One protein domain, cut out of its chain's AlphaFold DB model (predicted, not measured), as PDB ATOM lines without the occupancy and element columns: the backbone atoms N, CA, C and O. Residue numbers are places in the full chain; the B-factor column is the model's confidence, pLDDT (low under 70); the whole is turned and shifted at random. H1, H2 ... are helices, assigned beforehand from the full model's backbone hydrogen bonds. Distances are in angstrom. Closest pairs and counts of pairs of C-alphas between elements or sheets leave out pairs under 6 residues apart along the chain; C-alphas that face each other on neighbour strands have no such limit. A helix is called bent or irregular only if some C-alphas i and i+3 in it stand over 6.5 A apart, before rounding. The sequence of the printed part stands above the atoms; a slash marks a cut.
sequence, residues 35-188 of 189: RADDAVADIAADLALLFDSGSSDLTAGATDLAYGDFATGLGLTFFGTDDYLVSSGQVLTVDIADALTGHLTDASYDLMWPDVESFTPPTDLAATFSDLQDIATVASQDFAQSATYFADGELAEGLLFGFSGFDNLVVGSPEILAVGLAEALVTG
ATOM      1  N   ARG A  35     228.089 115.486 124.399       49.53
ATOM      2  CA  ARG A  35     226.946 115.319 123.479       49.53
ATOM      3  C   ARG A  35     225.667 114.819 124.149       49.53
ATOM      4  O   ARG A  35     224.700 114.540 123.440       49.53
ATOM      5  N   ALA A  36     225.688 114.603 125.463       48.84
ATOM      6  CA  ALA A  36     224.509 114.162 126.202       48.84
ATOM      7  C   ALA A  36     223.570 115.326 126.572       48.84
ATOM      8  O   ALA A  36     222.383 115.060 126.740       48.84
ATOM      9  N   ASP A  37     224.076 116.566 126.609       59.28
ATOM     10  CA  ASP A  37     223.318 117.796 126.886       59.28
ATOM     11  C   ASP A  37     223.602 118.876 125.825       59.28
ATOM     12  O   ASP A  37     224.636 118.823 125.148       59.28
ATOM     13  N   ASP A  38     222.687 119.828 125.622       74.94
ATOM     14  CA  ASP A  38     222.840 120.910 124.630       74.94
ATOM     15  C   ASP A  38     223.732 122.040 125.169       74.94
ATOM     16  O   ASP A  38     223.357 123.207 125.180       74.94
ATOM     17  N   ALA A  39     224.958 121.687 125.565       73.81
ATOM     18  CA  ALA A  39     225.911 122.582 126.222       73.81
ATOM     19  C   ALA A  39     226.150 123.908 125.477       73.81
ATOM     20  O   ALA A  39     226.505 124.917 126.071       73.81
ATOM     21  N   VAL A  40     225.986 123.921 124.150       78.38
ATOM     22  CA  VAL A  40     226.112 125.152 123.359       78.38
ATOM     23  C   VAL A  40     224.921 126.081 123.582       78.38
ATOM     24  O   VAL A  40     225.104 127.299 123.613       78.38
ATOM     25  N   ALA A  41     223.714 125.526 123.676       80.88
ATOM     26  CA  ALA A  41     222.516 126.291 123.980       80.88
ATOM     27  C   ALA A  41     222.536 126.807 125.421       80.88
ATOM     28  O   ALA A  41     222.163 127.960 125.616       80.88
ATOM     29  N   ASP A  42     223.031 126.010 126.372       78.00
ATOM     30  CA  ASP A  42     223.129 126.394 127.786       78.00
ATOM     31  C   ASP A  42     224.111 127.560 127.971       78.00
ATOM     32  O   ASP A  42     223.691 128.648 128.354       78.00
ATOM     33  N   ILE A  43     225.353 127.424 127.479       81.38
ATOM     34  CA  ILE A  43     226.347 128.519 127.462       81.38
ATOM     35  C   ILE A  43     225.766 129.795 126.837       81.38
ATOM     36  O   ILE A  43     226.007 130.914 127.290       81.38
ATOM     37  N   ALA A  44     225.034 129.660 125.727       82.69
ATOM     38  CA  ALA A  44     224.452 130.812 125.051       82.69
ATOM     39  C   ALA A  44     223.311 131.453 125.855       82.69
ATOM     40  O   ALA A  44     223.140 132.671 125.774       82.69
ATOM     41  N   ALA A  45     222.531 130.655 126.586       80.75
ATOM     42  CA  ALA A  45     221.470 131.131 127.460       80.75
ATOM     43  C   ALA A  45     222.051 131.873 128.668       80.75
ATOM     44  O   ALA A  45     221.631 132.998 128.928       80.75
ATOM     45  N   ASP A  46     223.074 131.316 129.310       80.56
ATOM     46  CA  ASP A  46     223.699 131.901 130.498       80.56
ATOM     47  C   ASP A  46     224.417 133.213 130.163       80.56
ATOM     48  O   ASP A  46     224.236 134.234 130.829       80.56
ATOM     49  N   LEU A  47     225.123 133.257 129.028       82.56
ATOM     50  CA  LEU A  47     225.686 134.506 128.508       82.56
ATOM     51  C   LEU A  47     224.609 135.550 128.186       82.56
ATOM     52  O   LEU A  47     224.827 136.742 128.405       82.56
ATOM     53  N   ALA A  48     223.466 135.135 127.634       82.50
ATOM     54  CA  ALA A  48     222.374 136.060 127.345       82.50
ATOM     55  C   ALA A  48     221.771 136.635 128.633       82.50
ATOM     56  O   ALA A  48     221.516 137.838 128.676       82.50
ATOM     57  N   LEU A  49     221.610 135.813 129.676       80.12
ATOM     58  CA  LEU A  49     221.145 136.254 130.992       80.12
ATOM     59  C   LEU A  49     222.072 137.319 131.585       80.12
ATOM     60  O   LEU A  49     221.588 138.377 131.980       80.12
ATOM     61  N   LEU A  50     223.388 137.102 131.550       81.06
ATOM     62  CA  LEU A  50     224.363 138.084 132.036       81.06
ATOM     63  C   LEU A  50     224.342 139.390 131.236       81.06
ATOM     64  O   LEU A  50     224.383 140.479 131.804       81.06
ATOM     65  N   PHE A  51     224.249 139.320 129.905       83.94
ATOM     66  CA  PHE A  51     224.176 140.540 129.097       83.94
ATOM     67  C   PHE A  51     222.877 141.317 129.320       83.94
ATOM     68  O   PHE A  51     222.905 142.554 129.317       83.94
ATOM     69  N   ASP A  52     221.757 140.619 129.507       84.81
ATOM     70  CA  ASP A  52     220.466 141.239 129.797       84.81
ATOM     71  C   ASP A  52     220.459 141.864 131.201       84.81
ATOM     72  O   ASP A  52     220.058 143.026 131.333       84.81
ATOM     73  N   SER A  53     220.979 141.148 132.206       82.56
ATOM     74  CA  SER A  53     221.181 141.644 133.574       82.56
ATOM     75  C   SER A  53     222.062 142.890 133.579       82.56
ATOM     76  O   SER A  53     221.599 143.986 133.910       82.56
ATOM     77  N   GLY A  54     223.279 142.795 133.037       85.19
ATOM     78  CA  GLY A  54     224.202 143.920 133.073       85.19
ATOM     79  C   GLY A  54     223.725 145.133 132.266       85.19
ATOM     80  O   GLY A  54     223.959 146.284 132.637       85.19
ATOM     81  N   SER A  55     222.979 144.918 131.178       87.25
ATOM     82  CA  SER A  55     222.331 146.010 130.440       87.25
ATOM     83  C   SER A  55     221.223 146.693 131.256       87.25
ATOM     84  O   SER A  55     221.067 147.922 131.171       87.25
ATOM     85  N   SER A  56     220.452 145.922 132.026       86.62
ATOM     86  CA  SER A  56     219.444 146.443 132.953       86.62
ATOM     87  C   SER A  56     220.097 147.317 134.025       86.62
ATOM     88  O   SER A  56     219.714 148.481 134.178       86.62
ATOM     89  N   ASP A  57     221.158 146.824 134.658       87.00
ATOM     90  CA  ASP A  57     221.845 147.514 135.753       87.00
ATOM     91  C   ASP A  57     222.564 148.777 135.298       87.00
ATOM     92  O   ASP A  57     222.409 149.835 135.905       87.00
ATOM     93  N   LEU A  58     223.239 148.745 134.146       87.56
ATOM     94  CA  LEU A  58     223.815 149.957 133.554       87.56
ATOM     95  C   LEU A  58     222.743 151.017 133.252       87.56
ATOM     96  O   LEU A  58     223.007 152.221 133.333       87.56
ATOM     97  N   THR A  59     221.535 150.589 132.882       91.75
ATOM     98  CA  THR A  59     220.415 151.498 132.603       91.75
ATOM     99  C   THR A  59     219.830 152.076 133.893       91.75
ATOM    100  O   THR A  59     219.562 153.283 133.955       91.75
ATOM    101  N   ALA A  60     219.660 151.248 134.922       87.19
ATOM    102  CA  ALA A  60     219.207 151.669 136.242       87.19
ATOM    103  C   ALA A  60     220.232 152.610 136.900       87.19
ATOM    104  O   ALA A  60     219.886 153.728 137.276       87.19
ATOM    105  N   GLY A  61     221.517 152.252 136.878       86.88
ATOM    106  CA  GLY A  61     222.599 153.072 137.413       86.88
ATOM    107  C   GLY A  61     222.701 154.438 136.740       86.88
ATOM    108  O   GLY A  61     222.808 155.465 137.410       86.88
ATOM    109  N   ALA A  62     222.565 154.499 135.411       89.19
ATOM    110  CA  ALA A  62     222.512 155.775 134.696       89.19
ATOM    111  C   ALA A  62     221.307 156.644 135.106       89.19
ATOM    112  O   ALA A  62     221.402 157.875 135.104       89.19
ATOM    113  N   THR A  63     220.184 156.009 135.443       93.00
ATOM    114  CA  THR A  63     218.967 156.681 135.908       93.00
ATOM    115  C   THR A  63     219.176 157.266 137.307       93.00
ATOM    116  O   THR A  63     218.913 158.454 137.508       93.00
ATOM    117  N   ASP A  64     219.744 156.498 138.232       88.12
ATOM    118  CA  ASP A  64     220.010 156.930 139.610       88.12
ATOM    119  C   ASP A  64     221.063 158.040 139.678       88.12
ATOM    120  O   ASP A  64     220.845 159.076 140.318       88.12
ATOM    121  N   LEU A  65     222.138 157.925 138.886       88.38
ATOM    122  CA  LEU A  65     223.124 158.997 138.720       88.38
ATOM    123  C   LEU A  65     222.483 160.297 138.205       88.38
ATOM    124  O   LEU A  65     222.885 161.390 138.609       88.38
ATOM    125  N   ALA A  66     221.483 160.204 137.321       92.31
ATOM    126  CA  ALA A  66     220.767 161.372 136.811       92.31
ATOM    127  C   ALA A  66     219.823 162.002 137.853       92.31
ATOM    128  O   ALA A  66     219.586 163.212 137.795       92.31
ATOM    129  N   TYR A  67     219.317 161.215 138.808       92.69
ATOM    130  CA  TYR A  67     218.516 161.697 139.938       92.69
ATOM    131  C   TYR A  67     219.350 162.157 141.142       92.69
ATOM    132  O   TYR A  67     218.797 162.758 142.065       92.69
ATOM    133  N   GLY A  68     220.671 161.968 141.101       85.88
ATOM    134  CA  GLY A  68     221.595 162.371 142.162       85.88
ATOM    135  C   GLY A  68     221.780 161.324 143.260       85.88
ATOM    136  O   GLY A  68     222.377 161.646 144.286       85.88
ATOM    137  N   ASP A  69     221.302 160.096 143.049       86.62
ATOM    138  CA  ASP A  69     221.609 158.951 143.902       86.62
ATOM    139  C   ASP A  69     222.934 158.325 143.440       86.62
ATOM    140  O   ASP A  69     222.992 157.413 142.613       86.62
ATOM    141  N   PHE A  70     224.036 158.923 143.898       84.38
ATOM    142  CA  PHE A  70     225.370 158.572 143.418       84.38
ATOM    143  C   PHE A  70     225.854 157.212 143.911       84.38
ATOM    144  O   PHE A  70     226.521 156.520 143.149       84.38
ATOM    145  N   ALA A  71     225.554 156.834 145.156       82.56
ATOM    146  CA  ALA A  71     226.019 155.569 145.713       82.56
ATOM    147  C   ALA A  71     225.320 154.387 145.033       82.56
ATOM    148  O   ALA A  71     226.003 153.513 144.494       82.56
ATOM    149  N   THR A  72     223.986 154.418 144.952       84.00
ATOM    150  CA  THR A  72     223.208 153.396 144.239       84.00
ATOM    151  C   THR A  72     223.565 153.386 142.755       84.00
ATOM    152  O   THR A  72     223.886 152.338 142.196       84.00
ATOM    153  N   GLY A  73     223.626 154.562 142.122       85.25
ATOM    154  CA  GLY A  73     223.945 154.674 140.703       85.25
ATOM    155  C   GLY A  73     225.341 154.161 140.330       85.25
ATOM    156  O   GLY A  73     225.514 153.567 139.262       85.25
ATOM    157  N   LEU A  74     226.340 154.356 141.198       87.00
ATOM    158  CA  LEU A  74     227.674 153.775 141.022       87.00
ATOM    159  C   LEU A  74     227.665 152.261 141.235       87.00
ATOM    160  O   LEU A  74     228.231 151.569 140.396       87.00
ATOM    161  N   GLY A  75     227.003 151.759 142.284       83.31
ATOM    162  CA  GLY A  75     226.876 150.317 142.539       83.31
ATOM    163  C   GLY A  75     226.285 149.572 141.342       83.31
ATOM    164  O   GLY A  75     226.915 148.675 140.800       83.31
ATOM    165  N   LEU A  76     225.155 150.051 140.819       85.12
ATOM    166  CA  LEU A  76     224.516 149.488 139.623       85.12
ATOM    167  C   LEU A  76     225.387 149.589 138.364       85.12
ATOM    168  O   LEU A  76     225.366 148.719 137.499       85.12
ATOM    169  N   THR A  77     226.176 150.660 138.236       86.44
ATOM    170  CA  THR A  77     227.114 150.780 137.112       86.44
ATOM    171  C   THR A  77     228.220 149.728 137.198       86.44
ATOM    172  O   THR A  77     228.669 149.236 136.162       86.44
ATOM    173  N   PHE A  78     228.671 149.412 138.411       85.75
ATOM    174  CA  PHE A  78     229.670 148.384 138.666       85.75
ATOM    175  C   PHE A  78     229.114 146.985 138.402       85.75
ATOM    176  O   PHE A  78     229.654 146.325 137.519       85.75
ATOM    177  N   PHE A  79     227.968 146.620 138.988       83.94
ATOM    178  CA  PHE A  79     227.304 145.327 138.740       83.94
ATOM    179  C   PHE A  79     227.048 145.101 137.255       83.94
ATOM    180  O   PHE A  79     227.477 144.111 136.673       83.94
ATOM    181  N   GLY A  80     226.488 146.107 136.579       83.06
ATOM    182  CA  GLY A  80     226.246 145.978 135.153       83.06
ATOM    183  C   GLY A  80     227.512 145.949 134.292       83.06
ATOM    184  O   GLY A  80     227.462 145.523 133.140       83.06
ATOM    185  N   THR A  81     228.655 146.403 134.811       84.81
ATOM    186  CA  THR A  81     229.955 146.251 134.139       84.81
ATOM    187  C   THR A  81     230.551 144.869 134.388       84.81
ATOM    188  O   THR A  81     231.117 144.302 133.449       84.81
ATOM    189  N   ASP A  82     230.430 144.356 135.608       83.12
ATOM    190  CA  ASP A  82     230.877 143.029 136.020       83.12
ATOM    191  C   ASP A  82     230.176 141.934 135.206       83.12
ATOM    192  O   ASP A  82     230.827 141.299 134.368       83.12
ATOM    193  N   ASP A  83     228.841 141.874 135.278       80.94
ATOM    194  CA  ASP A  83     227.999 140.941 134.517       80.94
ATOM    195  C   ASP A  83     228.375 140.922 133.024       80.94
ATOM    196  O   ASP A  83     228.525 139.880 132.374       80.94
ATOM    197  N   TYR A  84     228.588 142.114 132.457       78.19
ATOM    198  CA  TYR A  84     228.824 142.280 131.028       78.19
ATOM    199  C   TYR A  84     230.256 141.920 130.598       78.19
ATOM    200  O   TYR A  84     230.458 141.494 129.456       78.19
ATOM    201  N   LEU A  85     231.273 142.128 131.441       81.50
ATOM    202  CA  LEU A  85     232.686 142.032 131.034       81.50
ATOM    203  C   LEU A  85     233.477 140.930 131.726       81.50
ATOM    204  O   LEU A  85     234.417 140.410 131.117       81.50
ATOM    205  N   VAL A  86     233.155 140.630 132.974       81.94
ATOM    206  CA  VAL A  86     233.939 139.740 133.822       81.94
ATOM    207  C   VAL A  86     233.177 138.437 134.020       81.94
ATOM    208  O   VAL A  86     233.672 137.409 133.542       81.94
ATOM    209  N   SER A  87     231.961 138.475 134.571       82.94
ATOM    210  CA  SER A  87     231.148 137.277 134.834       82.94
ATOM    211  C   SER A  87     230.868 136.500 133.548       82.94
ATOM    212  O   SER A  87     230.998 135.280 133.521       82.94
ATOM    213  N   SER A  88     230.651 137.183 132.415       79.12
ATOM    214  CA  SER A  88     230.474 136.509 131.113       79.12
ATOM    215  C   SER A  88     231.685 135.674 130.675       79.12
ATOM    216  O   SER A  88     231.534 134.628 130.045       79.12
ATOM    217  N   GLY A  89     232.905 136.097 131.013       78.56
ATOM    218  CA  GLY A  89     234.114 135.314 130.750       78.56
ATOM    219  C   GLY A  89     234.282 134.141 131.719       78.56
ATOM    220  O   GLY A  89     234.772 133.080 131.317       78.56
ATOM    221  N   GLN A  90     233.884 134.339 132.976       81.94
ATOM    222  CA  GLN A  90     233.938 133.319 134.021       81.94
ATOM    223  C   GLN A  90     232.920 132.204 133.737       81.94
ATOM    224  O   GLN A  90     233.341 131.057 133.603       81.94
ATOM    225  N   VAL A  91     231.645 132.547 133.509       82.19
ATOM    226  CA  VAL A  91     230.560 131.619 133.131       82.19
ATOM    227  C   VAL A  91     230.939 130.816 131.899       82.19
ATOM    228  O   VAL A  91     231.015 129.598 131.973       82.19
ATOM    229  N   LEU A  92     231.363 131.483 130.815       82.25
ATOM    230  CA  LEU A  92     231.838 130.779 129.623       82.25
ATOM    231  C   LEU A  92     232.903 129.730 129.976       82.25
ATOM    232  O   LEU A  92     232.865 128.617 129.465       82.25
ATOM    233  N   THR A  93     233.867 130.072 130.832       82.19
ATOM    234  CA  THR A  93     234.954 129.158 131.203       82.19
ATOM    235  C   THR A  93     234.470 127.984 132.056       82.19
ATOM    236  O   THR A  93     234.936 126.863 131.828       82.19
ATOM    237  N   VAL A  94     233.568 128.224 133.012       81.44
ATOM    238  CA  VAL A  94     232.994 127.183 133.878       81.44
ATOM    239  C   VAL A  94     232.111 126.248 133.062       81.44
ATOM    240  O   VAL A  94     232.380 125.052 133.050       81.44
ATOM    241  N   ASP A  95     231.192 126.775 132.258       80.81
ATOM    242  CA  ASP A  95     230.267 125.968 131.458       80.81
ATOM    243  C   ASP A  95     230.994 125.130 130.394       80.81
ATOM    244  O   ASP A  95     230.608 124.004 130.075       80.81
ATOM    245  N   ILE A  96     232.097 125.648 129.830       80.88
ATOM    246  CA  ILE A  96     232.971 124.843 128.965       80.88
ATOM    247  C   ILE A  96     233.567 123.680 129.762       80.88
ATOM    248  O   ILE A  96     233.664 122.570 129.233       80.88
ATOM    249  N   ALA A  97     234.026 123.926 130.991       77.50
ATOM    250  CA  ALA A  97     234.585 122.879 131.833       77.50
ATOM    251  C   ALA A  97     233.517 121.839 132.188       77.50
ATOM    252  O   ALA A  97     233.777 120.656 131.977       77.50
ATOM    253  N   ASP A  98     232.327 122.273 132.603       80.25
ATOM    254  CA  ASP A  98     231.151 121.437 132.871       80.25
ATOM    255  C   ASP A  98     230.807 120.548 131.681       80.25
ATOM    256  O   ASP A  98     230.759 119.318 131.774       80.25
ATOM    257  N   ALA A  99     230.680 121.148 130.503       77.50
ATOM    258  CA  ALA A  99     230.355 120.414 129.297       77.50
ATOM    259  C   ALA A  99     231.453 119.408 128.900       77.50
ATOM    260  O   ALA A  99     231.159 118.345 128.345       77.50
ATOM    261  N   LEU A 100     232.727 119.695 129.191       75.44
ATOM    262  CA  LEU A 100     233.838 118.771 128.937       75.44
ATOM    263  C   LEU A 100     233.938 117.641 129.973       75.44
ATOM    264  O   LEU A 100     234.383 116.545 129.614       75.44
ATOM    265  N   THR A 101     233.555 117.884 131.227       73.44
ATOM    266  CA  THR A 101     233.613 116.902 132.323       73.44
ATOM    267  C   THR A 101     232.323 116.093 132.461       73.44
ATOM    268  O   THR A 101     232.365 114.983 132.991       73.44
ATOM    269  N   GLY A 102     231.200 116.589 131.932       67.94
ATOM    270  CA  GLY A 102     229.870 116.002 132.099       67.94
ATOM    271  C   GLY A 102     229.275 116.234 133.491       67.94
ATOM    272  O   GLY A 102     228.384 115.485 133.894       67.94
ATOM    273  N   HIS A 103     229.794 117.221 134.222       66.75
ATOM    274  CA  HIS A 103     229.231 117.724 135.471       66.75
ATOM    275  C   HIS A 103     228.402 118.967 135.134       66.75
ATOM    276  O   HIS A 103     228.794 119.728 134.263       66.75
ATOM    277  N   LEU A 104     227.212 119.105 135.722       64.88
ATOM    278  CA  LEU A 104     226.351 120.268 135.503       64.88
ATOM    279  C   LEU A 104     226.474 121.164 136.731       64.88
ATOM    280  O   LEU A 104     225.918 120.824 137.780       64.88
ATOM    281  N   THR A 105     227.192 122.273 136.593       66.88
ATOM    282  CA  THR A 105     227.259 123.333 137.594       66.88
ATOM    283  C   THR A 105     226.495 124.539 137.051       66.88
ATOM    284  O   THR A 105     226.633 124.893 135.887       66.88
ATOM    285  N   ASP A 106     225.633 125.156 137.860       65.44
ATOM    286  CA  ASP A 106     224.930 126.379 137.450       65.44
ATOM    287  C   ASP A 106     225.821 127.587 137.758       65.44
ATOM    288  O   ASP A 106     225.741 128.189 138.829       65.44
ATOM    289  N   ALA A 107     226.745 127.887 136.843       62.53
ATOM    290  CA  ALA A 107     227.725 128.953 137.029       62.53
ATOM    291  C   ALA A 107     227.105 130.353 136.942       62.53
ATOM    292  O   ALA A 107     227.671 131.312 137.465       62.53
ATOM    293  N   SER A 108     225.960 130.472 136.266       58.56
ATOM    294  CA  SER A 108     225.325 131.752 135.963       58.56
ATOM    295  C   SER A 108     224.848 132.473 137.221       58.56
ATOM    296  O   SER A 108     225.112 133.659 137.376       58.56
ATOM    297  N   TYR A 109     224.225 131.755 138.157       54.50
ATOM    298  CA  TYR A 109     223.685 132.341 139.384       54.50
ATOM    299  C   TYR A 109     224.740 132.602 140.461       54.50
ATOM    300  O   TYR A 109     224.609 133.567 141.209       54.50
ATOM    301  N   ASP A 110     225.774 131.765 140.541       58.62
ATOM    302  CA  ASP A 110     226.808 131.870 141.580       58.62
ATOM    303  C   ASP A 110     227.885 132.923 141.251       58.62
ATOM    304  O   ASP A 110     228.618 133.350 142.141       58.62
ATOM    305  N   LEU A 111     227.984 133.351 139.985       61.25
ATOM    306  CA  LEU A 111     228.934 134.372 139.518       61.25
ATOM    307  C   LEU A 111     228.283 135.728 139.219       61.25
ATOM    308  O   LEU A 111     228.972 136.658 138.806       61.25
ATOM    309  N   MET A 112     226.970 135.844 139.414       61.53
ATOM    310  CA  MET A 112     226.314 137.144 139.497       61.53
ATOM    311  C   MET A 112     226.573 137.714 140.892       61.53
ATOM    312  O   MET A 112     226.252 137.079 141.901       61.53
ATOM    313  N   TRP A 113     227.157 138.912 140.960       59.34
ATOM    314  CA  TRP A 113     227.286 139.650 142.218       59.34
ATOM    315  C   TRP A 113     225.899 139.769 142.885       59.34
ATOM    316  O   TRP A 113     224.907 139.899 142.162       59.34
ATOM    317  N   PRO A 114     225.776 139.683 144.231       54.31
ATOM    318  CA  PRO A 114     224.504 139.528 144.925       54.31
ATOM    319  C   PRO A 114     223.386 140.397 144.362       54.31
ATOM    320  O   PRO A 114     223.527 141.615 144.247       54.31
ATOM    321  N   ASP A 115     222.279 139.705 144.084       49.78
ATOM    322  CA  ASP A 115     221.022 140.197 143.533       49.78
ATOM    323  C   ASP A 115     220.759 141.655 143.930       49.78
ATOM    324  O   ASP A 115     220.723 142.000 145.121       49.78
ATOM    325  N   VAL A 116     220.583 142.503 142.916       48.16
ATOM    326  CA  VAL A 116     220.423 143.963 142.998       48.16
ATOM    327  C   VAL A 116     219.360 144.369 144.024       48.16
ATOM    328  O   VAL A 116     219.457 145.423 144.651       48.16
ATOM    329  N   GLU A 117     218.365 143.508 144.254       45.66
ATOM    330  CA  GLU A 117     217.310 143.717 145.250       45.66
ATOM    331  C   GLU A 117     217.803 143.715 146.711       45.66
ATOM    332  O   GLU A 117     217.107 144.213 147.600       45.66
ATOM    333  N   SER A 118     218.992 143.171 146.978       58.12
ATOM    334  CA  SER A 118     219.569 143.026 148.319       58.12
ATOM    335  C   SER A 118     220.759 143.947 148.592       58.12
ATOM    336  O   SER A 118     221.145 144.112 149.756       58.12
ATOM    337  N   PHE A 119     221.319 144.584 147.557       67.62
ATOM    338  CA  PHE A 119     222.451 145.482 147.731       67.62
ATOM    339  C   PHE A 119     222.052 146.711 148.549       67.62
ATOM    340  O   PHE A 119     221.235 147.535 148.142       67.62
ATOM    341  N   THR A 120     222.666 146.845 149.720       75.69
ATOM    342  CA  THR A 120     222.557 148.045 150.546       75.69
ATOM    343  C   THR A 120     223.921 148.726 150.552       75.69
ATOM    344  O   THR A 120     224.861 148.147 151.098       75.69
ATOM    345  N   PRO A 121     224.055 149.930 149.964       78.06
ATOM    346  CA  PRO A 121     225.300 150.681 150.017       78.06
ATOM    347  C   PRO A 121     225.805 150.841 151.464       78.06
ATOM    348  O   PRO A 121     224.993 151.097 152.364       78.06
ATOM    349  N   PRO A 122     227.124 150.739 151.713       82.88
ATOM    350  CA  PRO A 122     227.681 150.987 153.036       82.88
ATOM    351  C   PRO A 122     227.368 152.416 153.486       82.88
ATOM    352  O   PRO A 122     227.618 153.366 152.750       82.88
ATOM    353  N   THR A 123     226.862 152.595 154.709       85.44
ATOM    354  CA  THR A 123     226.387 153.909 155.189       85.44
ATOM    355  C   THR A 123     227.504 154.876 155.586       85.44
ATOM    356  O   THR A 123     227.262 156.071 155.736       85.44
ATOM    357  N   ASP A 124     228.711 154.363 155.837       83.88
ATOM    358  CA  ASP A 124     229.897 155.145 156.182       83.88
ATOM    359  C   ASP A 124     231.199 154.375 155.875       83.88
ATOM    360  O   ASP A 124     231.190 153.211 155.461       83.88
ATOM    361  N   LEU A 125     232.351 155.022 156.091       85.94
ATOM    362  CA  LEU A 125     233.659 154.392 155.880       85.94
ATOM    363  C   LEU A 125     233.939 153.238 156.848       85.94
ATOM    364  O   LEU A 125     234.661 152.314 156.485       85.94
ATOM    365  N   ALA A 126     233.410 153.276 158.072       89.75
ATOM    366  CA  ALA A 126     233.623 152.194 159.028       89.75
ATOM    367  C   ALA A 126     232.864 150.928 158.598       89.75
ATOM    368  O   ALA A 126     233.449 149.846 158.633       89.75
ATOM    369  N   ALA A 127     231.623 151.077 158.130       88.50
ATOM    370  CA  ALA A 127     230.833 150.027 157.497       88.50
ATOM    371  C   ALA A 127     231.546 149.501 156.246       88.50
ATOM    372  O   ALA A 127     231.802 148.310 156.165       88.50
ATOM    373  N   THR A 128     232.028 150.395 155.376       88.19
ATOM    374  CA  THR A 128     232.799 150.011 154.178       88.19
ATOM    375  C   THR A 128     233.988 149.111 154.530       88.19
ATOM    376  O   THR A 128     234.196 148.072 153.913       88.19
ATOM    377  N   PHE A 129     234.786 149.468 155.543       90.81
ATOM    378  CA  PHE A 129     235.915 148.632 155.961       90.81
ATOM    379  C   PHE A 129     235.490 147.328 156.640       90.81
ATOM    380  O   PHE A 129     236.265 146.370 156.616       90.81
ATOM    381  N   SER A 130     234.315 147.285 157.270       91.88
ATOM    382  CA  SER A 130     233.736 146.040 157.778       91.88
ATOM    383  C   SER A 130     233.379 145.118 156.616       91.88
ATOM    384  O   SER A 130     233.879 143.998 156.565       91.88
ATOM    385  N   ASP A 131     232.641 145.631 155.634       87.19
ATOM    386  CA  ASP A 131     232.197 144.869 154.467       87.19
ATOM    387  C   ASP A 131     233.397 144.330 153.673       87.19
ATOM    388  O   ASP A 131     233.428 143.162 153.298       87.19
ATOM    389  N   LEU A 132     234.463 145.126 153.510       87.38
ATOM    390  CA  LEU A 132     235.705 144.672 152.869       87.38
ATOM    391  C   LEU A 132     236.392 143.511 153.612       87.38
ATOM    392  O   LEU A 132     237.031 142.668 152.979       87.38
ATOM    393  N   GLN A 133     236.301 143.455 154.944       89.94
ATOM    394  CA  GLN A 133     236.844 142.333 155.721       89.94
ATOM    395  C   GLN A 133     235.991 141.075 155.562       89.94
ATOM    396  O   GLN A 133     236.540 139.970 155.482       89.94
ATOM    397  N   ASP A 134     234.673 141.240 155.487       87.44
ATOM    398  CA  ASP A 134     233.743 140.138 155.264       87.44
ATOM    399  C   ASP A 134     233.940 139.551 153.860       87.44
ATOM    400  O   ASP A 134     234.128 138.342 153.724       87.44
ATOM    401  N   ILE A 135     234.068 140.398 152.835       86.31
ATOM    402  CA  ILE A 135     234.370 139.980 151.456       86.31
ATOM    403  C   ILE A 135     235.711 139.248 151.377       86.31
ATOM    404  O   ILE A 135     235.809 138.180 150.772       86.31
ATOM    405  N   ALA A 136     236.750 139.760 152.044       84.12
ATOM    406  CA  ALA A 136     238.039 139.073 152.093       84.12
ATOM    407  C   ALA A 136     237.954 137.700 152.786       84.12
ATOM    408  O   ALA A 136     238.694 136.771 152.438       84.12
ATOM    409  N   THR A 137     237.052 137.563 153.761       90.06
ATOM    410  CA  THR A 137     236.798 136.301 154.458       90.06
ATOM    411  C   THR A 137     236.090 135.302 153.548       90.06
ATOM    412  O   THR A 137     236.547 134.162 153.461       90.06
ATOM    413  N   VAL A 138     235.037 135.727 152.844       86.81
ATOM    414  CA  VAL A 138     234.303 134.901 151.871       86.81
ATOM    415  C   VAL A 138     235.237 134.433 150.760       86.81
ATOM    416  O   VAL A 138     235.398 133.234 150.564       86.81
ATOM    417  N   ALA A 139     235.993 135.344 150.145       84.44
ATOM    418  CA  ALA A 139     236.934 134.971 149.095       84.44
ATOM    419  C   ALA A 139     237.981 133.946 149.551       84.44
ATOM    420  O   ALA A 139     238.372 133.051 148.803       84.44
ATOM    421  N   SER A 140     238.449 134.057 150.797       87.69
ATOM    422  CA  SER A 140     239.392 133.086 151.360       87.69
ATOM    423  C   SER A 140     238.764 131.697 151.526       87.69
ATOM    424  O   SER A 140     239.466 130.695 151.374       87.69
ATOM    425  N   GLN A 141     237.467 131.627 151.844       90.06
ATOM    426  CA  GLN A 141     236.713 130.373 151.911       90.06
ATOM    427  C   GLN A 141     236.536 129.778 150.512       90.06
ATOM    428  O   GLN A 141     236.837 128.599 150.325       90.06
ATOM    429  N   ASP A 142     236.188 130.603 149.528       86.31
ATOM    430  CA  ASP A 142     236.016 130.180 148.138       86.31
ATOM    431  C   ASP A 142     237.316 129.636 147.541       86.31
ATOM    432  O   ASP A 142     237.334 128.544 146.978       86.31
ATOM    433  N   PHE A 143     238.455 130.306 147.748       87.06
ATOM    434  CA  PHE A 143     239.744 129.765 147.301       87.06
ATOM    435  C   PHE A 143     240.110 128.447 147.989       87.06
ATOM    436  O   PHE A 143     240.712 127.569 147.363       87.06
ATOM    437  N   ALA A 144     239.769 128.289 149.270       91.12
ATOM    438  CA  ALA A 144     240.000 127.031 149.975       91.12
ATOM    439  C   ALA A 144     239.125 125.906 149.404       91.12
ATOM    440  O   ALA A 144     239.620 124.798 149.193       91.12
ATOM    441  N   GLN A 145     237.860 126.200 149.104       90.00
ATOM    442  CA  GLN A 145     236.918 125.254 148.517       90.00
ATOM    443  C   GLN A 145     237.293 124.895 147.070       90.00
ATOM    444  O   GLN A 145     237.335 123.716 146.726       90.00
ATOM    445  N   SER A 146     237.705 125.877 146.269       88.06
ATOM    446  CA  SER A 146     238.288 125.682 144.935       88.06
ATOM    447  C   SER A 146     239.468 124.705 144.968       88.06
ATOM    448  O   SER A 146     239.531 123.760 144.180       88.06
ATOM    449  N   ALA A 147     240.382 124.869 145.933       85.25
ATOM    450  CA  ALA A 147     241.519 123.967 146.091       85.25
ATOM    451  C   ALA A 147     241.095 122.532 146.448       85.25
ATOM    452  O   ALA A 147     241.727 121.583 145.979       85.25
ATOM    453  N   THR A 148     240.039 122.364 147.252       91.56
ATOM    454  CA  THR A 148     239.454 121.049 147.551       91.56
ATOM    455  C   THR A 148     238.875 120.403 146.294       91.56
ATOM    456  O   THR A 148     239.268 119.285 145.972       91.56
ATOM    457  N   TYR A 149     238.054 121.118 145.525       86.62
ATOM    458  CA  TYR A 149     237.470 120.589 144.290       86.62
ATOM    459  C   TYR A 149     238.526 120.195 143.253       86.62
ATOM    460  O   TYR A 149     238.484 119.093 142.701       86.62
ATOM    461  N   PHE A 150     239.564 121.016 143.064       85.00
ATOM    462  CA  PHE A 150     240.681 120.635 142.197       85.00
ATOM    463  C   PHE A 150     241.436 119.396 142.694       85.00
ATOM    464  O   PHE A 150     241.919 118.614 141.871       85.00
ATOM    465  N   ALA A 151     241.558 119.200 144.010       85.81
ATOM    466  CA  ALA A 151     242.189 118.007 144.573       85.81
ATOM    467  C   ALA A 151     241.345 116.738 144.356       85.81
ATOM    468  O   ALA A 151     241.916 115.662 144.159       85.81
ATOM    469  N   ASP A 152     240.020 116.883 144.335       89.38
ATOM    470  CA  ASP A 152     239.061 115.796 144.123       89.38
ATOM    471  C   ASP A 152     238.785 115.516 142.627       89.38
ATOM    472  O   ASP A 152     238.183 114.500 142.278       89.38
ATOM    473  N   GLY A 153     239.321 116.349 141.724       81.38
ATOM    474  CA  GLY A 153     239.178 116.208 140.270       81.38
ATOM    475  C   GLY A 153     237.919 116.865 139.694       81.38
ATOM    476  O   GLY A 153     237.635 116.693 138.509       81.38
ATOM    477  N   GLU A 154     237.206 117.634 140.512       82.62
ATOM    478  CA  GLU A 154     235.998 118.394 140.183       82.62
ATOM    479  C   GLU A 154     236.417 119.751 139.593       82.62
ATOM    480  O   GLU A 154     236.576 120.759 140.279       82.62
ATOM    481  N   LEU A 155     236.761 119.742 138.299       80.19
ATOM    482  CA  LEU A 155     237.379 120.894 137.636       80.19
ATOM    483  C   LEU A 155     236.439 122.102 137.553       80.19
ATOM    484  O   LEU A 155     236.903 123.225 137.739       80.19
ATOM    485  N   ALA A 156     235.169 121.884 137.219       80.38
ATOM    486  CA  ALA A 156     234.231 122.971 136.978       80.38
ATOM    487  C   ALA A 156     233.857 123.670 138.287       80.38
ATOM    488  O   ALA A 156     233.998 124.885 138.388       80.38
ATOM    489  N   GLU A 157     233.563 122.900 139.330       83.00
ATOM    490  CA  GLU A 157     233.339 123.394 140.685       83.00
ATOM    491  C   GLU A 157     234.597 124.096 141.226       83.00
ATOM    492  O   GLU A 157     234.526 125.181 141.806       83.00
ATOM    493  N   GLY A 158     235.787 123.548 140.961       82.00
ATOM    494  CA  GLY A 158     237.047 124.207 141.303       82.00
ATOM    495  C   GLY A 158     237.219 125.567 140.621       82.00
ATOM    496  O   GLY A 158     237.675 126.520 141.259       82.00
ATOM    497  N   LEU A 159     236.841 125.682 139.344       84.06
ATOM    498  CA  LEU A 159     236.864 126.945 138.603       84.06
ATOM    499  C   LEU A 159     235.800 127.918 139.110       84.06
ATOM    500  O   LEU A 159     236.136 129.081 139.303       84.06
ATOM    501  N   LEU A 160     234.580 127.450 139.379       85.81
ATOM    502  CA  LEU A 160     233.480 128.258 139.902       85.81
ATOM    503  C   LEU A 160     233.888 128.969 141.195       85.81
ATOM    504  O   LEU A 160     233.910 130.196 141.249       85.81
ATOM    505  N   PHE A 161     234.323 128.213 142.206       84.44
ATOM    506  CA  PHE A 161     234.771 128.793 143.476       84.44
ATOM    507  C   PHE A 161     236.061 129.612 143.319       84.44
ATOM    508  O   PHE A 161     236.279 130.595 144.023       84.44
ATOM    509  N   GLY A 162     236.928 129.249 142.369       83.38
ATOM    510  CA  GLY A 162     238.117 130.040 142.055       83.38
ATOM    511  C   GLY A 162     237.767 131.417 141.485       83.38
ATOM    512  O   GLY A 162     238.397 132.411 141.854       83.38
ATOM    513  N   PHE A 163     236.760 131.480 140.610       86.31
ATOM    514  CA  PHE A 163     236.248 132.722 140.050       86.31
ATOM    515  C   PHE A 163     235.447 133.517 141.075       86.31
ATOM    516  O   PHE A 163     235.765 134.686 141.220       86.31
ATOM    517  N   SER A 164     234.567 132.906 141.874       84.75
ATOM    518  CA  SER A 164     233.879 133.591 142.985       84.75
ATOM    519  C   SER A 164     234.866 134.260 143.953       84.75
ATOM    520  O   SER A 164     234.746 135.441 144.286       84.75
ATOM    521  N   GLY A 165     235.928 133.551 144.355       79.31
ATOM    522  CA  GLY A 165     236.961 134.130 145.216       79.31
ATOM    523  C   GLY A 165     237.738 135.273 144.549       79.31
ATOM    524  O   GLY A 165     238.094 136.260 145.205       79.31
ATOM    525  N   PHE A 166     238.008 135.164 143.244       85.00
ATOM    526  CA  PHE A 166     238.621 136.240 142.463       85.00
ATOM    527  C   PHE A 166     237.698 137.452 142.370       85.00
ATOM    528  O   PHE A 166     238.160 138.574 142.571       85.00
ATOM    529  N   ASP A 167     236.424 137.216 142.100       83.50
ATOM    530  CA  ASP A 167     235.413 138.231 141.888       83.50
ATOM    531  C   ASP A 167     235.225 139.084 143.143       83.50
ATOM    532  O   ASP A 167     235.482 140.289 143.137       83.50
ATOM    533  N   ASN A 168     235.031 138.424 144.287       81.88
ATOM    534  CA  ASN A 168     234.994 139.050 145.607       81.88
ATOM    535  C   ASN A 168     236.201 139.970 145.890       81.88
ATOM    536  O   ASN A 168     236.038 141.104 146.356       81.88
ATOM    537  N   LEU A 169     237.437 139.535 145.617       80.00
ATOM    538  CA  LEU A 169     238.628 140.337 145.950       80.00
ATOM    539  C   LEU A 169     239.002 141.390 144.911       80.00
ATOM    540  O   LEU A 169     239.542 142.439 145.271       80.00
ATOM    541  N   VAL A 170     238.847 141.071 143.631       79.00
ATOM    542  CA  VAL A 170     239.434 141.848 142.533       79.00
ATOM    543  C   VAL A 170     238.394 142.720 141.847       79.00
ATOM    544  O   VAL A 170     238.768 143.759 141.301       79.00
ATOM    545  N   VAL A 171     237.121 142.341 141.919       82.44
ATOM    546  CA  VAL A 171     235.998 143.094 141.360       82.44
ATOM    547  C   VAL A 171     235.216 143.748 142.495       82.44
ATOM    548  O   VAL A 171     235.367 144.951 142.718       82.44
ATOM    549  N   GLY A 172     234.522 142.962 143.316       81.31
ATOM    550  CA  GLY A 172     233.600 143.482 144.321       81.31
ATOM    551  C   GLY A 172     234.239 144.302 145.444       81.31
ATOM    552  O   GLY A 172     233.689 145.316 145.870       81.31
ATOM    553  N   SER A 173     235.442 143.950 145.914       82.19
ATOM    554  CA  SER A 173     236.130 144.748 146.946       82.19
ATOM    555  C   SER A 173     236.439 146.187 146.474       82.19
ATOM    556  O   SER A 173     236.086 147.140 147.177       82.19
ATOM    557  N   PRO A 174     237.071 146.415 145.302       82.62
ATOM    558  CA  PRO A 174     237.175 147.756 144.722       82.62
ATOM    559  C   PRO A 174     235.842 148.498 144.565       82.62
ATOM    560  O   PRO A 174     235.805 149.714 144.774       82.62
ATOM    561  N   GLU A 175     234.768 147.795 144.217       84.88
ATOM    562  CA  GLU A 175     233.438 148.379 144.017       84.88
ATOM    563  C   GLU A 175     232.824 148.858 145.328       84.88
ATOM    564  O   GLU A 175     232.455 150.028 145.441       84.88
ATOM    565  N   ILE A 176     232.819 148.010 146.358       85.50
ATOM    566  CA  ILE A 176     232.356 148.356 147.709       85.50
ATOM    567  C   ILE A 176     233.135 149.539 148.266       85.50
ATOM    568  O   ILE A 176     232.548 150.462 148.834       85.50
ATOM    569  N   LEU A 177     234.451 149.572 148.046       85.88
ATOM    570  CA  LEU A 177     235.262 150.717 148.435       85.88
ATOM    571  C   LEU A 177     234.838 151.994 147.694       85.88
ATOM    572  O   LEU A 177     234.738 153.054 148.312       85.88
ATOM    573  N   ALA A 178     234.600 151.918 146.384       85.69
ATOM    574  CA  ALA A 178     234.192 153.068 145.583       85.69
ATOM    575  C   ALA A 178     232.798 153.586 145.975       85.69
ATOM    576  O   ALA A 178     232.624 154.801 146.111       85.69
ATOM    577  N   VAL A 179     231.837 152.689 146.206       85.00
ATOM    578  CA  VAL A 179     230.480 153.034 146.654       85.00
ATOM    579  C   VAL A 179     230.510 153.621 148.063       85.00
ATOM    580  O   VAL A 179     229.963 154.699 148.283       85.00
ATOM    581  N   GLY A 180     231.217 152.986 148.997       85.50
ATOM    582  CA  GLY A 180     231.358 153.482 150.366       85.50
ATOM    583  C   GLY A 180     232.038 154.854 150.449       85.50
ATOM    584  O   GLY A 180     231.625 155.723 151.219       85.50
ATOM    585  N   LEU A 181     233.044 155.104 149.600       86.19
ATOM    586  CA  LEU A 181     233.650 156.433 149.454       86.19
ATOM    587  C   LEU A 181     232.659 157.460 148.893       86.19
ATOM    588  O   LEU A 181     232.651 158.604 149.352       86.19
ATOM    589  N   ALA A 182     231.845 157.080 147.906       84.31
ATOM    590  CA  ALA A 182     230.828 157.962 147.344       84.31
ATOM    591  C   ALA A 182     229.767 158.331 148.391       84.31
ATOM    592  O   ALA A 182     229.450 159.512 148.537       84.31
ATOM    593  N   GLU A 183     229.294 157.358 149.169       83.19
ATOM    594  CA  GLU A 183     228.297 157.586 150.217       83.19
ATOM    595  C   GLU A 183     228.842 158.478 151.339       83.19
ATOM    596  O   GLU A 183     228.183 159.431 151.763       83.19
ATOM    597  N   ALA A 184     230.090 158.257 151.764       82.94
ATOM    598  CA  ALA A 184     230.738 159.100 152.767       82.94
ATOM    599  C   ALA A 184     230.828 160.576 152.327       82.94
ATOM    600  O   ALA A 184     230.568 161.484 153.119       82.94
ATOM    601  N   LEU A 185     231.132 160.825 151.047       82.44
ATOM    602  CA  LEU A 185     231.198 162.180 150.486       82.44
ATOM    603  C   LEU A 185     229.825 162.868 150.413       82.44
ATOM    604  O   LEU A 185     229.757 164.095 150.518       82.44
ATOM    605  N   VAL A 186     228.746 162.107 150.215       79.81
ATOM    606  CA  VAL A 186     227.374 162.634 150.113       79.81
ATOM    607  C   VAL A 186     226.775 162.908 151.493       79.81
ATOM    608  O   VAL A 186     226.143 163.948 151.695       79.81
ATOM    609  N   THR A 187     226.995 162.012 152.454       75.25
ATOM    610  CA  THR A 187     226.418 162.088 153.809       75.25
ATOM    611  C   THR A 187     227.149 163.053 154.744       75.25
ATOM    612  O   THR A 187     226.639 163.383 155.818       75.25
ATOM    613  N   GLY A 188     228.292 163.593 154.314       67.00
ATOM    614  CA  GLY A 188     229.012 164.636 155.040       67.00
ATOM    615  C   GLY A 188     229.923 164.105 156.144       67.00
ATOM    616  O   GLY A 188     230.036 164.747 157.192       67.00
TER     617      GLY A 188
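Overview. This is residues 35 to 188 of the 189 residues of an uncharacterized protein of Mycobacterium sp. 1245111.1 (UniProt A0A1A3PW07). Two long helical hairpins, H1 with H2 and H4 with H5, pack side by side through H2 and H5, making an elongated slab in the row H1, H2, H5, H4. Short H3 follows H2. The printed part has 154 residues, with five named helices, H1 to H5, and no named strand: all helix, compact, radius of gyration of the C-alphas 16.8 A, spans 57 by 31 by 19 A.

Along the chain. H1, residues 39 to 67, 42.1 A long, begins at C-alpha (225.911, 122.582, 126.222). H2, residues 70 to 101, assigned as one helix by its hydrogen bonds, is bent: C-alphas 84 and 87 are 6.7 A apart; its arms are H2a, 70 to 84, and H2b, 87 to 101. H3 is residues 107 to 110. H4, residues 125 to 152, is 40.7 A long. H5, residues 155 to 187, 45.6 A, has a kink of 30 degrees near residue 173 and ends at C-alpha (226.418, 162.088, 153.809).

Arrangement. H1, H2a, H2b and H5 form a bundle, aligned helices. The hairpin H1 and H2a touch, closest C-alphas Gly 54 and Gly 80, 3.6 A, at a shallow tilt of 18 degrees, opposite ways. H5 touches H2a with residues 171 to 183 alone, closest C-alphas Val 179 and Ala 71, 5.2 A. H3 touches H2b, closest C-alphas Ala 107 and Val 91, 5.5 A. The hairpin H4 and H5 touch, closest C-alphas Ala 139 and Gly 165, 4.0 A. H1 and H4 are apart. Every O i to N i+4 pair is within hydrogen-bond range in H1, H2b and H4, 10 of 11 in H2a and 26 of 29 in H5; H3 is too short for one.

Size, cuts and confidence. The farthest C-alphas, Arg 35 and Gly 188, are 58.6 A apart. The printed part has no cut. The link H3 to H4 is long. pLDDT is under 70 at residues 35 to 37, 102 to 119 and 188.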